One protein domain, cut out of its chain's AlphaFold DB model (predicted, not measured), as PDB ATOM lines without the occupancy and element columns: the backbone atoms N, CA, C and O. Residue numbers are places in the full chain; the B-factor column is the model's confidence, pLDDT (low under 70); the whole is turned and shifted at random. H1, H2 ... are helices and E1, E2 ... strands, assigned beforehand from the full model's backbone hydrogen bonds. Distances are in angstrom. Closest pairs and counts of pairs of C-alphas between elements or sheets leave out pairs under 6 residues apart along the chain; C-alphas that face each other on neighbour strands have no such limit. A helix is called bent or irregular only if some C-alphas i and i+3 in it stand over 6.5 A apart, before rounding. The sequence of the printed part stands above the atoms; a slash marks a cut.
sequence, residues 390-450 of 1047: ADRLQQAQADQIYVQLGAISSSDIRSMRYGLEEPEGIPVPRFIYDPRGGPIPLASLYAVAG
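Overview. This is residues 390 to 450 of the 1047 residues of the protein "SPP1 gp7 family putative phage head morphogenesis protein" of Kitasatospora kifunensis (UniProt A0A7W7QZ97). You are looking at an open, loosely joined chain of parts: a longer helix, H1, with a shorter one, H2, folded back loosely beside it, then a wide loop of residues 419 to 430 that leads to a small two-stranded hairpin, E1 and E2, near the last turn of H1, and a short helix, H3, that runs on from E2 at the far end from the beginning of H1. No helix touches another. The printed part has 61 residues, with three named helices and two named strands in the order H1, H2, E1, E2, H3; the sheet has the order E1 - E2 and is antiparallel, and the class is mostly helix. The whole is only just loose, close to compact, with a radius of gyration of the C-alphas of 13.1 A, and the C-alphas span 41 by 28 by 16 A along their three main axes.

Along the chain. Find C-alpha 390 at (-19.950, -69.837, -7.629); from there H1, residues 390 to 404, runs 21.7 A to C-alpha 404 at (-10.705, -50.287, -5.697). Watch y rise along it from -69.837 to -50.287. After five residues you come to H2, residues 410 to 418, 11.4 A long, in which y falls again from -49.221 at C-alpha 410 to -55.698 at C-alpha 418. Residues 419 to 430 then bring you to E1, residues 431 to 434, 9.4 A from first to last C-alpha. Three residues later E2, residues 438 to 441, covers 9.7 A. H3, residues 442 to 449, begins directly after it and runs 10.5 A, ending with C-alpha 449 at (-4.382, -32.455, -9.989).

Arrangement. Start with H1 and H2, which are close but not clearly touching: their closest C-alphas, those of Val 403 and Ser 410, are 6.3 A apart. The two helices run opposite ways at a shallow tilt of 23 degrees, and their centres are 12.2 A apart. Next look from the last residues of H1 to E1, where 5 pairs of C-alphas are within 8 A; the closest are those of Gln 404 and Tyr 433, at 5.0 A. E1 and E2 form a hairpin, antiparallel, with 151 degrees between their directions. Across it N 432 and O 440 are 2.9 A apart and N 438 and O 434 are 2.8 A apart, both within hydrogen-bond range. The C-alphas of Phe 431 and Pro 441 face each other at 4.1 A. Beyond the hairpin, the closest C-alphas of E1 and H3 are those of Phe 431 and Leu 442, 5.2 A apart. H1 and E2 are only just apart, with their closest C-alphas at 8.0 A; H3 is apart from both H1 and H2, and H2 is apart from E2. In H2 and H3 every O i to N i+4 pair is within hydrogen-bond range, and in H1 10 of 11 are. No helix is bent.

Size, cuts and confidence. The two C-alphas farthest apart, those of Ala 390 and Gly 450, are the first and last printed, 43.8 A from each other. The printed part has no cut. The link from H2 to E1, residues 419 to 430, is long, and its C-alphas lie 5 to 17 A from the mean of all C-alphas; the links from H1 to H2, from E1 to E2 and from E2 to H3 are tight. Read the B-factor column for the model's confidence: the mean pLDDT of the printed part is 74.4, and 17 residues are under 70, namely 390 to 392, 423 to 425, 435 to 437 and 443 to 450. H3 has a mean pLDDT of 64.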
ATOM      1  N   ALA A 390     -20.746 -70.304  -6.516       52.25
ATOM      2  CA  ALA A 390     -19.950 -69.837  -7.629       52.25
ATOM      3  C   ALA A 390     -20.246 -68.356  -7.920       52.25
ATOM      4  O   ALA A 390     -19.462 -67.524  -7.468       52.25
ATOM      5  N   ASP A 391     -21.430 -68.022  -8.470       56.59
ATOM      6  CA  ASP A 391     -21.835 -66.671  -8.955       56.59
ATOM      7  C   ASP A 391     -21.571 -65.537  -7.928       56.59
ATOM      8  O   ASP A 391     -21.233 -64.387  -8.234       56.59
ATOM      9  N   ARG A 392     -21.696 -65.855  -6.631       60.22
ATOM     10  CA  ARG A 392     -21.464 -64.901  -5.535       60.22
ATOM     11  C   ARG A 392     -19.995 -64.512  -5.375       60.22
ATOM     12  O   ARG A 392     -19.741 -63.388  -4.928       60.22
ATOM     13  N   LEU A 393     -19.044 -65.390  -5.698       71.44
ATOM     14  CA  LEU A 393     -17.617 -65.085  -5.639       71.44
ATOM     15  C   LEU A 393     -17.188 -64.186  -6.816       71.44
ATOM     16  O   LEU A 393     -16.558 -63.163  -6.521       71.44
ATOM     17  N   GLN A 394     -17.586 -64.430  -8.082       71.75
ATOM     18  CA  GLN A 394     -17.241 -63.506  -9.197       71.75
ATOM     19  C   GLN A 394     -17.879 -62.168  -8.891       71.75
ATOM     20  O   GLN A 394     -17.244 -61.125  -9.045       71.75
ATOM     21  N   GLN A 395     -19.141 -62.174  -8.458       74.19
ATOM     22  CA  GLN A 395     -19.854 -60.945  -8.160       74.19
ATOM     23  C   GLN A 395     -19.159 -60.153  -7.041       74.19
ATOM     24  O   GLN A 395     -19.028 -58.933  -7.154       74.19
ATOM     25  N   ALA A 396     -18.658 -60.820  -5.994       77.50
ATOM     26  CA  ALA A 396     -17.897 -60.175  -4.923       77.50
ATOM     27  C   ALA A 396     -16.541 -59.628  -5.401       77.50
ATOM     28  O   ALA A 396     -16.164 -58.517  -5.018       77.50
ATOM     29  N   GLN A 397     -15.825 -60.362  -6.253       83.19
ATOM     30  CA  GLN A 397     -14.549 -59.931  -6.831       83.19
ATOM     31  C   GLN A 397     -14.728 -58.765  -7.811       83.19
ATOM     32  O   GLN A 397     -13.985 -57.784  -7.748       83.19
ATOM     33  N   ALA A 398     -15.755 -58.799  -8.661       80.56
ATOM     34  CA  ALA A 398     -16.118 -57.696  -9.546       80.56
ATOM     35  C   ALA A 398     -16.484 -56.439  -8.742       80.56
ATOM     36  O   ALA A 398     -15.962 -55.352  -9.006       80.56
ATOM     37  N   ASP A 399     -17.318 -56.590  -7.710       84.19
ATOM     38  CA  ASP A 399     -17.686 -55.507  -6.797       84.19
ATOM     39  C   ASP A 399     -16.430 -54.939  -6.079       84.19
ATOM     40  O   ASP A 399     -16.271 -53.717  -5.979       84.19
ATOM     41  N   GLN A 400     -15.476 -55.786  -5.662       84.44
ATOM     42  CA  GLN A 400     -14.188 -55.366  -5.087       84.44
ATOM     43  C   GLN A 400     -13.341 -54.558  -6.081       84.44
ATOM     44  O   GLN A 400     -12.816 -53.499  -5.719       84.44
ATOM     45  N   ILE A 401     -13.225 -55.017  -7.329       85.38
ATOM     46  CA  ILE A 401     -12.496 -54.326  -8.400       85.38
ATOM     47  C   ILE A 401     -13.099 -52.933  -8.624       85.38
ATOM     48  O   ILE A 401     -12.377 -51.931  -8.610       85.38
ATOM     49  N   TYR A 402     -14.425 -52.830  -8.752       84.44
ATOM     50  CA  TYR A 402     -15.094 -51.545  -8.971       84.44
ATOM     51  C   TYR A 402     -14.919 -50.559  -7.805       84.44
ATOM     52  O   TYR A 402     -14.819 -49.350  -8.051       84.44
ATOM     53  N   VAL A 403     -14.839 -51.041  -6.558       85.69
ATOM     54  CA  VAL A 403     -14.524 -50.199  -5.387       85.69
ATOM     55  C   VAL A 403     -13.082 -49.731  -5.405       85.69
ATOM     56  O   VAL A 403     -12.828 -48.551  -5.180       85.69
ATOM     57  N   GLN A 404     -12.132 -50.623  -5.687       83.38
ATOM     58  CA  GLN A 404     -10.705 -50.287  -5.697       83.38
ATOM     59  C   GLN A 404     -10.346 -49.283  -6.803       83.38
ATOM     60  O   GLN A 404      -9.486 -48.427  -6.596       83.38
ATOM     61  N   LEU A 405     -11.038 -49.345  -7.946       82.31
ATOM     62  CA  LEU A 405     -10.957 -48.359  -9.033       82.31
ATOM     63  C   LEU A 405     -11.668 -47.031  -8.712       82.31
ATOM     64  O   LEU A 405     -11.523 -46.064  -9.461       82.31
ATOM     65  N   GLY A 406     -12.459 -46.973  -7.637       79.56
ATOM     66  CA  GLY A 406     -13.275 -45.813  -7.278       79.56
ATOM     67  C   GLY A 406     -14.464 -45.566  -8.216       79.56
ATOM     68  O   GLY A 406     -15.024 -44.465  -8.215       79.56
ATOM     69  N   ALA A 407     -14.854 -46.561  -9.024       81.50
ATOM     70  CA  ALA A 407     -15.984 -46.480  -9.954       81.50
ATOM     71  C   ALA A 407     -17.330 -46.483  -9.209       81.50
ATOM     72  O   ALA A 407     -18.220 -45.687  -9.527       81.50
ATOM     73  N   ILE A 408     -17.437 -47.315  -8.170       82.62
ATOM     74  CA  ILE A 408     -18.547 -47.349  -7.209       82.62
ATOM     75  C   ILE A 408     -17.995 -47.188  -5.790       82.62
ATOM     76  O   ILE A 408     -16.848 -47.537  -5.520       82.62
ATOM     77  N   SER A 409     -18.773 -46.603  -4.879       83.19
ATOM     78  CA  SER A 409     -18.394 -46.552  -3.462       83.19
ATOM     79  C   SER A 409     -18.782 -47.845  -2.745       83.19
ATOM     80  O   SER A 409     -19.690 -48.559  -3.169       83.19
ATOM     81  N   SER A 410     -18.146 -48.126  -1.607       83.25
ATOM     82  CA  SER A 410     -18.575 -49.221  -0.728       83.25
ATOM     83  C   SER A 410     -20.029 -49.050  -0.267       83.25
ATOM     84  O   SER A 410     -20.749 -50.034  -0.122       83.25
ATOM     85  N   SER A 411     -20.482 -47.803  -0.101       82.81
ATOM     86  CA  SER A 411     -21.875 -47.473   0.218       82.81
ATOM     87  C   SER A 411     -22.833 -47.773  -0.937       82.81
ATOM     88  O   SER A 411     -23.956 -48.217  -0.696       82.81
ATOM     89  N   ASP A 412     -22.386 -47.603  -2.187       82.00
ATOM     90  CA  ASP A 412     -23.174 -47.948  -3.377       82.00
ATOM     91  C   ASP A 412     -23.415 -49.468  -3.441       82.00
ATOM     92  O   ASP A 412     -24.550 -49.888  -3.652       82.00
ATOM     93  N   ILE A 413     -22.403 -50.305  -3.167       81.69
ATOM     94  CA  ILE A 413     -22.570 -51.775  -3.088       81.69
ATOM     95  C   ILE A 413     -23.467 -52.169  -1.920       81.69
ATOM     96  O   ILE A 413     -24.343 -53.021  -2.068       81.69
ATOM     97  N   ARG A 414     -23.265 -51.549  -0.751       79.00
ATOM     98  CA  ARG A 414     -24.062 -51.818   0.450       79.00
ATOM     99  C   ARG A 414     -25.557 -51.613   0.185       79.00
ATOM    100  O   ARG A 414     -26.369 -52.458   0.560       79.00
ATOM    101  N   SER A 415     -25.905 -50.538  -0.517       80.75
ATOM    102  CA  SER A 415     -27.282 -50.259  -0.923       80.75
ATOM    103  C   SER A 415     -27.748 -51.161  -2.074       80.75
ATOM    104  O   SER A 415     -28.818 -51.755  -1.980       80.75
ATOM    105  N   MET A 416     -26.944 -51.326  -3.129       77.56
ATOM    106  CA  MET A 416     -27.319 -52.065  -4.342       77.56
ATOM    107  C   MET A 416     -27.492 -53.573  -4.116       77.56
ATOM    108  O   MET A 416     -28.393 -54.170  -4.698       77.56
ATOM    109  N   ARG A 417     -26.628 -54.200  -3.309       76.56
ATOM    110  CA  ARG A 417     -26.611 -55.660  -3.103       76.56
ATOM    111  C   ARG A 417     -27.381 -56.097  -1.870       76.56
ATOM    112  O   ARG A 417     -28.052 -57.121  -1.900       76.56
ATOM    113  N   TYR A 418     -27.284 -55.320  -0.795       75.75
ATOM    114  CA  TYR A 418     -27.849 -55.698   0.501       75.75
ATOM    115  C   TYR A 418     -29.081 -54.872   0.883       75.75
ATOM    116  O   TYR A 418     -29.717 -55.172   1.890       75.75
ATOM    117  N   GLY A 419     -29.431 -53.828   0.118       70.94
ATOM    118  CA  GLY A 419     -30.555 -52.942   0.441       70.94
ATOM    119  C   GLY A 419     -30.372 -52.188   1.762       70.94
ATOM    120  O   GLY A 419     -31.342 -51.680   2.321       70.94
ATOM    121  N   LEU A 420     -29.144 -52.146   2.291       76.62
ATOM    122  CA  LEU A 420     -28.831 -51.537   3.578       76.62
ATOM    123  C   LEU A 420     -28.353 -50.104   3.360       76.62
ATOM    124  O   LEU A 420     -27.366 -49.863   2.667       76.62
ATOM    125  N   GLU A 421     -29.027 -49.150   3.995       75.56
ATOM    126  CA  GLU A 421     -28.557 -47.767   4.054       75.56
ATOM    127  C   GLU A 421     -27.364 -47.631   5.024       75.56
ATOM    128  O   GLU A 421     -27.090 -48.509   5.858       75.56
ATOM    129  N   GLU A 422     -26.612 -46.537   4.894       76.38
ATOM    130  CA  GLU A 422     -25.496 -46.250   5.796       76.38
ATOM    131  C   GLU A 422     -26.007 -45.830   7.185       76.38
ATOM    132  O   GLU A 422     -26.936 -45.022   7.260       76.38
ATOM    133  N   PRO A 423     -25.392 -46.300   8.291       64.62
ATOM    134  CA  PRO A 423     -25.887 -46.079   9.658       64.62
ATOM    135  C   PRO A 423     -26.098 -44.610  10.060       64.62
ATOM    136  O   PRO A 423     -26.901 -44.332  10.948       64.62
ATOM    137  N   GLU A 424     -25.401 -43.670   9.413       69.88
ATOM    138  CA  GLU A 424     -25.494 -42.225   9.678       69.88
ATOM    139  C   GLU A 424     -25.935 -41.409   8.447       69.88
ATOM    140  O   GLU A 424     -25.913 -40.179   8.475       69.88
ATOM    141  N   GLY A 425     -26.317 -42.065   7.343       69.25
ATOM    142  CA  GLY A 425     -26.657 -41.402   6.075       69.25
ATOM    143  C   GLY A 425     -25.483 -40.676   5.399       69.25
ATOM    144  O   GLY A 425     -25.684 -39.943   4.430       69.25
ATOM    145  N   ILE A 426     -24.263 -40.863   5.906       71.50
ATOM    146  CA  ILE A 426     -23.033 -40.294   5.356       71.50
ATOM    147  C   ILE A 426     -22.387 -41.364   4.467       71.50
ATOM    148  O   ILE A 426     -21.937 -42.383   4.992       71.50
ATOM    149  N   PRO A 427     -22.340 -41.170   3.137       72.12
ATOM    150  CA  PRO A 427     -21.727 -42.139   2.240       72.12
ATOM    151  C   PRO A 427     -20.208 -42.149   2.417       72.12
ATOM    152  O   PRO A 427     -19.575 -41.101   2.584       72.12
ATOM    153  N   VAL A 428     -19.611 -43.334   2.323       74.25
ATOM    154  CA  VAL A 428     -18.158 -43.488   2.314       74.25
ATOM    155  C   VAL A 428     -17.608 -42.841   1.035       74.25
ATOM    156  O   VAL A 428     -18.048 -43.183  -0.069       74.25
ATOM    157  N   PRO A 429     -16.650 -41.900   1.140       70.88
ATOM    158  CA  PRO A 429     -16.055 -41.272  -0.028       70.88
ATOM    159  C   PRO A 429     -15.385 -42.309  -0.927       70.88
ATOM    160  O   PRO A 429     -14.663 -43.186  -0.456       70.88
ATOM    161  N   ARG A 430     -15.571 -42.169  -2.240       79.44
ATOM    162  CA  ARG A 430     -14.855 -42.988  -3.222       79.44
ATOM    163  C   ARG A 430     -13.351 -42.737  -3.117       79.44
ATOM    164  O   ARG A 430     -12.900 -41.595  -2.968       79.44
ATOM    165  N   PHE A 431     -12.588 -43.810  -3.229       81.81
ATOM    166  CA  PHE A 431     -11.134 -43.804  -3.172       81.81
ATOM    167  C   PHE A 431     -10.571 -44.641  -4.318       81.81
ATOM    168  O   PHE A 431     -11.275 -45.472  -4.880       81.81
ATOM    169  N   ILE A 432      -9.307 -44.405  -4.657       81.56
ATOM    170  CA  ILE A 432      -8.523 -45.302  -5.505       81.56
ATOM    171  C   ILE A 432      -7.547 -46.029  -4.593       81.56
ATOM    172  O   ILE A 432      -6.876 -45.396  -3.775       81.56
ATOM    173  N   TYR A 433      -7.498 -47.349  -4.691       80.31
ATOM    174  CA  TYR A 433      -6.614 -48.156  -3.863       80.31
ATOM    175  C   TYR A 433      -5.232 -48.284  -4.514       80.31
ATOM    176  O   TYR A 433      -5.115 -48.808  -5.621       80.31
ATOM    177  N   ASP A 434      -4.186 -47.818  -3.830       80.62
ATOM    178  CA  ASP A 434      -2.793 -48.058  -4.214       80.62
ATOM    179  C   ASP A 434      -2.199 -49.166  -3.322       80.62
ATOM    180  O   ASP A 434      -2.194 -49.005  -2.098       80.62
ATOM    181  N   PRO A 435      -1.658 -50.268  -3.880       65.31
ATOM    182  CA  PRO A 435      -1.076 -51.362  -3.098       65.31
ATOM    183  C   PRO A 435       0.032 -50.943  -2.123       65.31
ATOM    184  O   PRO A 435       0.270 -51.640  -1.139       65.31
ATOM    185  N   ARG A 436       0.729 -49.827  -2.386       68.69
ATOM    186  CA  ARG A 436       1.817 -49.322  -1.525       68.69
ATOM    187  C   ARG A 436       1.374 -48.198  -0.584       68.69
ATOM    188  O   ARG A 436       1.945 -48.055   0.493       68.69
ATOM    189  N   GLY A 437       0.394 -47.393  -0.998       63.12
ATOM    190  CA  GLY A 437      -0.061 -46.189  -0.292       63.12
ATOM    191  C   GLY A 437      -1.401 -46.314   0.442       63.12
ATOM    192  O   GLY A 437      -1.767 -45.400   1.182       63.12
ATOM    193  N   GLY A 438      -2.128 -47.420   0.267       75.88
ATOM    194  CA  GLY A 438      -3.468 -47.615   0.819       75.88
ATOM    195  C   GLY A 438      -4.563 -46.856   0.047       75.88
ATOM    196  O   GLY A 438      -4.344 -46.415  -1.084       75.88
ATOM    197  N   PRO A 439      -5.777 -46.717   0.613       76.19
ATOM    198  CA  PRO A 439      -6.886 -46.037  -0.050       76.19
ATOM    199  C   PRO A 439      -6.638 -44.525  -0.126       76.19
ATOM    200  O   PRO A 439      -6.580 -43.839   0.894       76.19
ATOM    201  N   ILE A 440      -6.538 -43.990  -1.343       79.38
ATOM    202  CA  ILE A 440      -6.373 -42.560  -1.612       79.38
ATOM    203  C   ILE A 440      -7.756 -41.963  -1.909       79.38
ATOM    204  O   ILE A 440      -8.333 -42.260  -2.960       79.38
ATOM    205  N   PRO A 441      -8.316 -41.103  -1.036       77.94
ATOM    206  CA  PRO A 441      -9.602 -40.465  -1.299       77.94
ATOM    207  C   PRO A 441      -9.554 -39.633  -2.585       77.94
ATOM    208  O   PRO A 441      -8.594 -38.889  -2.808       77.94
ATOM    209  N   LEU A 442     -10.614 -39.668  -3.400       70.69
ATOM    210  CA  LEU A 442     -10.677 -38.870  -4.637       70.69
ATOM    211  C   LEU A 442     -10.484 -37.367  -4.374       70.69
ATOM    212  O   LEU A 442      -9.879 -36.671  -5.184       70.69
ATOM    213  N   ALA A 443     -10.939 -36.863  -3.222       66.94
ATOM    214  CA  ALA A 443     -10.736 -35.472  -2.813       66.94
ATOM    215  C   ALA A 443      -9.247 -35.078  -2.753       66.94
ATOM    216  O   ALA A 443      -8.886 -33.965  -3.135       66.94
ATOM    217  N   SER A 444      -8.379 -36.003  -2.337       66.00
ATOM    218  CA  SER A 444      -6.930 -35.796  -2.289       66.00
ATOM    219  C   SER A 444      -6.319 -35.761  -3.691       66.00
ATOM    220  O   SER A 444      -5.428 -34.958  -3.950       66.00
ATOM    221  N   LEU A 445      -6.833 -36.564  -4.625       63.72
ATOM    222  CA  LEU A 445      -6.408 -36.535  -6.029       63.72
ATOM    223  C   LEU A 445      -6.817 -35.230  -6.719       63.72
ATOM    224  O   LEU A 445      -6.008 -34.633  -7.429       63.72
ATOM    225  N   TYR A 446      -8.025 -34.725  -6.448       64.44
ATOM    226  CA  TYR A 446      -8.467 -33.418  -6.945       64.44
ATOM    227  C   TYR A 446      -7.648 -32.254  -6.373       64.44
ATOM    228  O   TYR A 446      -7.414 -31.270  -7.073       64.44
ATOM    229  N   ALA A 447      -7.176 -32.365  -5.128       62.78
ATOM    230  CA  ALA A 447      -6.304 -31.358  -4.527       62.78
ATOM    231  C   ALA A 447      -4.917 -31.297  -5.199       62.78
ATOM    232  O   ALA A 447      -4.329 -30.220  -5.290       62.78
ATOM    233  N   VAL A 448      -4.414 -32.429  -5.703       59.97
ATOM    234  CA  VAL A 448      -3.099 -32.546  -6.360       59.97
ATOM    235  C   VAL A 448      -3.167 -32.210  -7.853       59.97
ATOM    236  O   VAL A 448      -2.261 -31.570  -8.382       59.97
ATOM    237  N   ALA A 449      -4.238 -32.614  -8.539       56.97
ATOM    238  CA  ALA A 449      -4.382 -32.455  -9.989       56.97
ATOM    239  C   ALA A 449      -4.582 -30.994 -10.448       56.97
ATOM    240  O   ALA A 449      -4.449 -30.699 -11.635       56.97
ATOM    241  N   GLY A 450      -4.884 -30.071  -9.528       61.66
ATOM    242  CA  GLY A 450      -5.172 -28.674  -9.860       61.66
ATOM    243  C   GLY A 450      -6.509 -28.504 -10.596       61.66
ATOM    244  O   GLY A 450      -7.410 -29.334 -10.493       61.66
TER     245      GLY A 450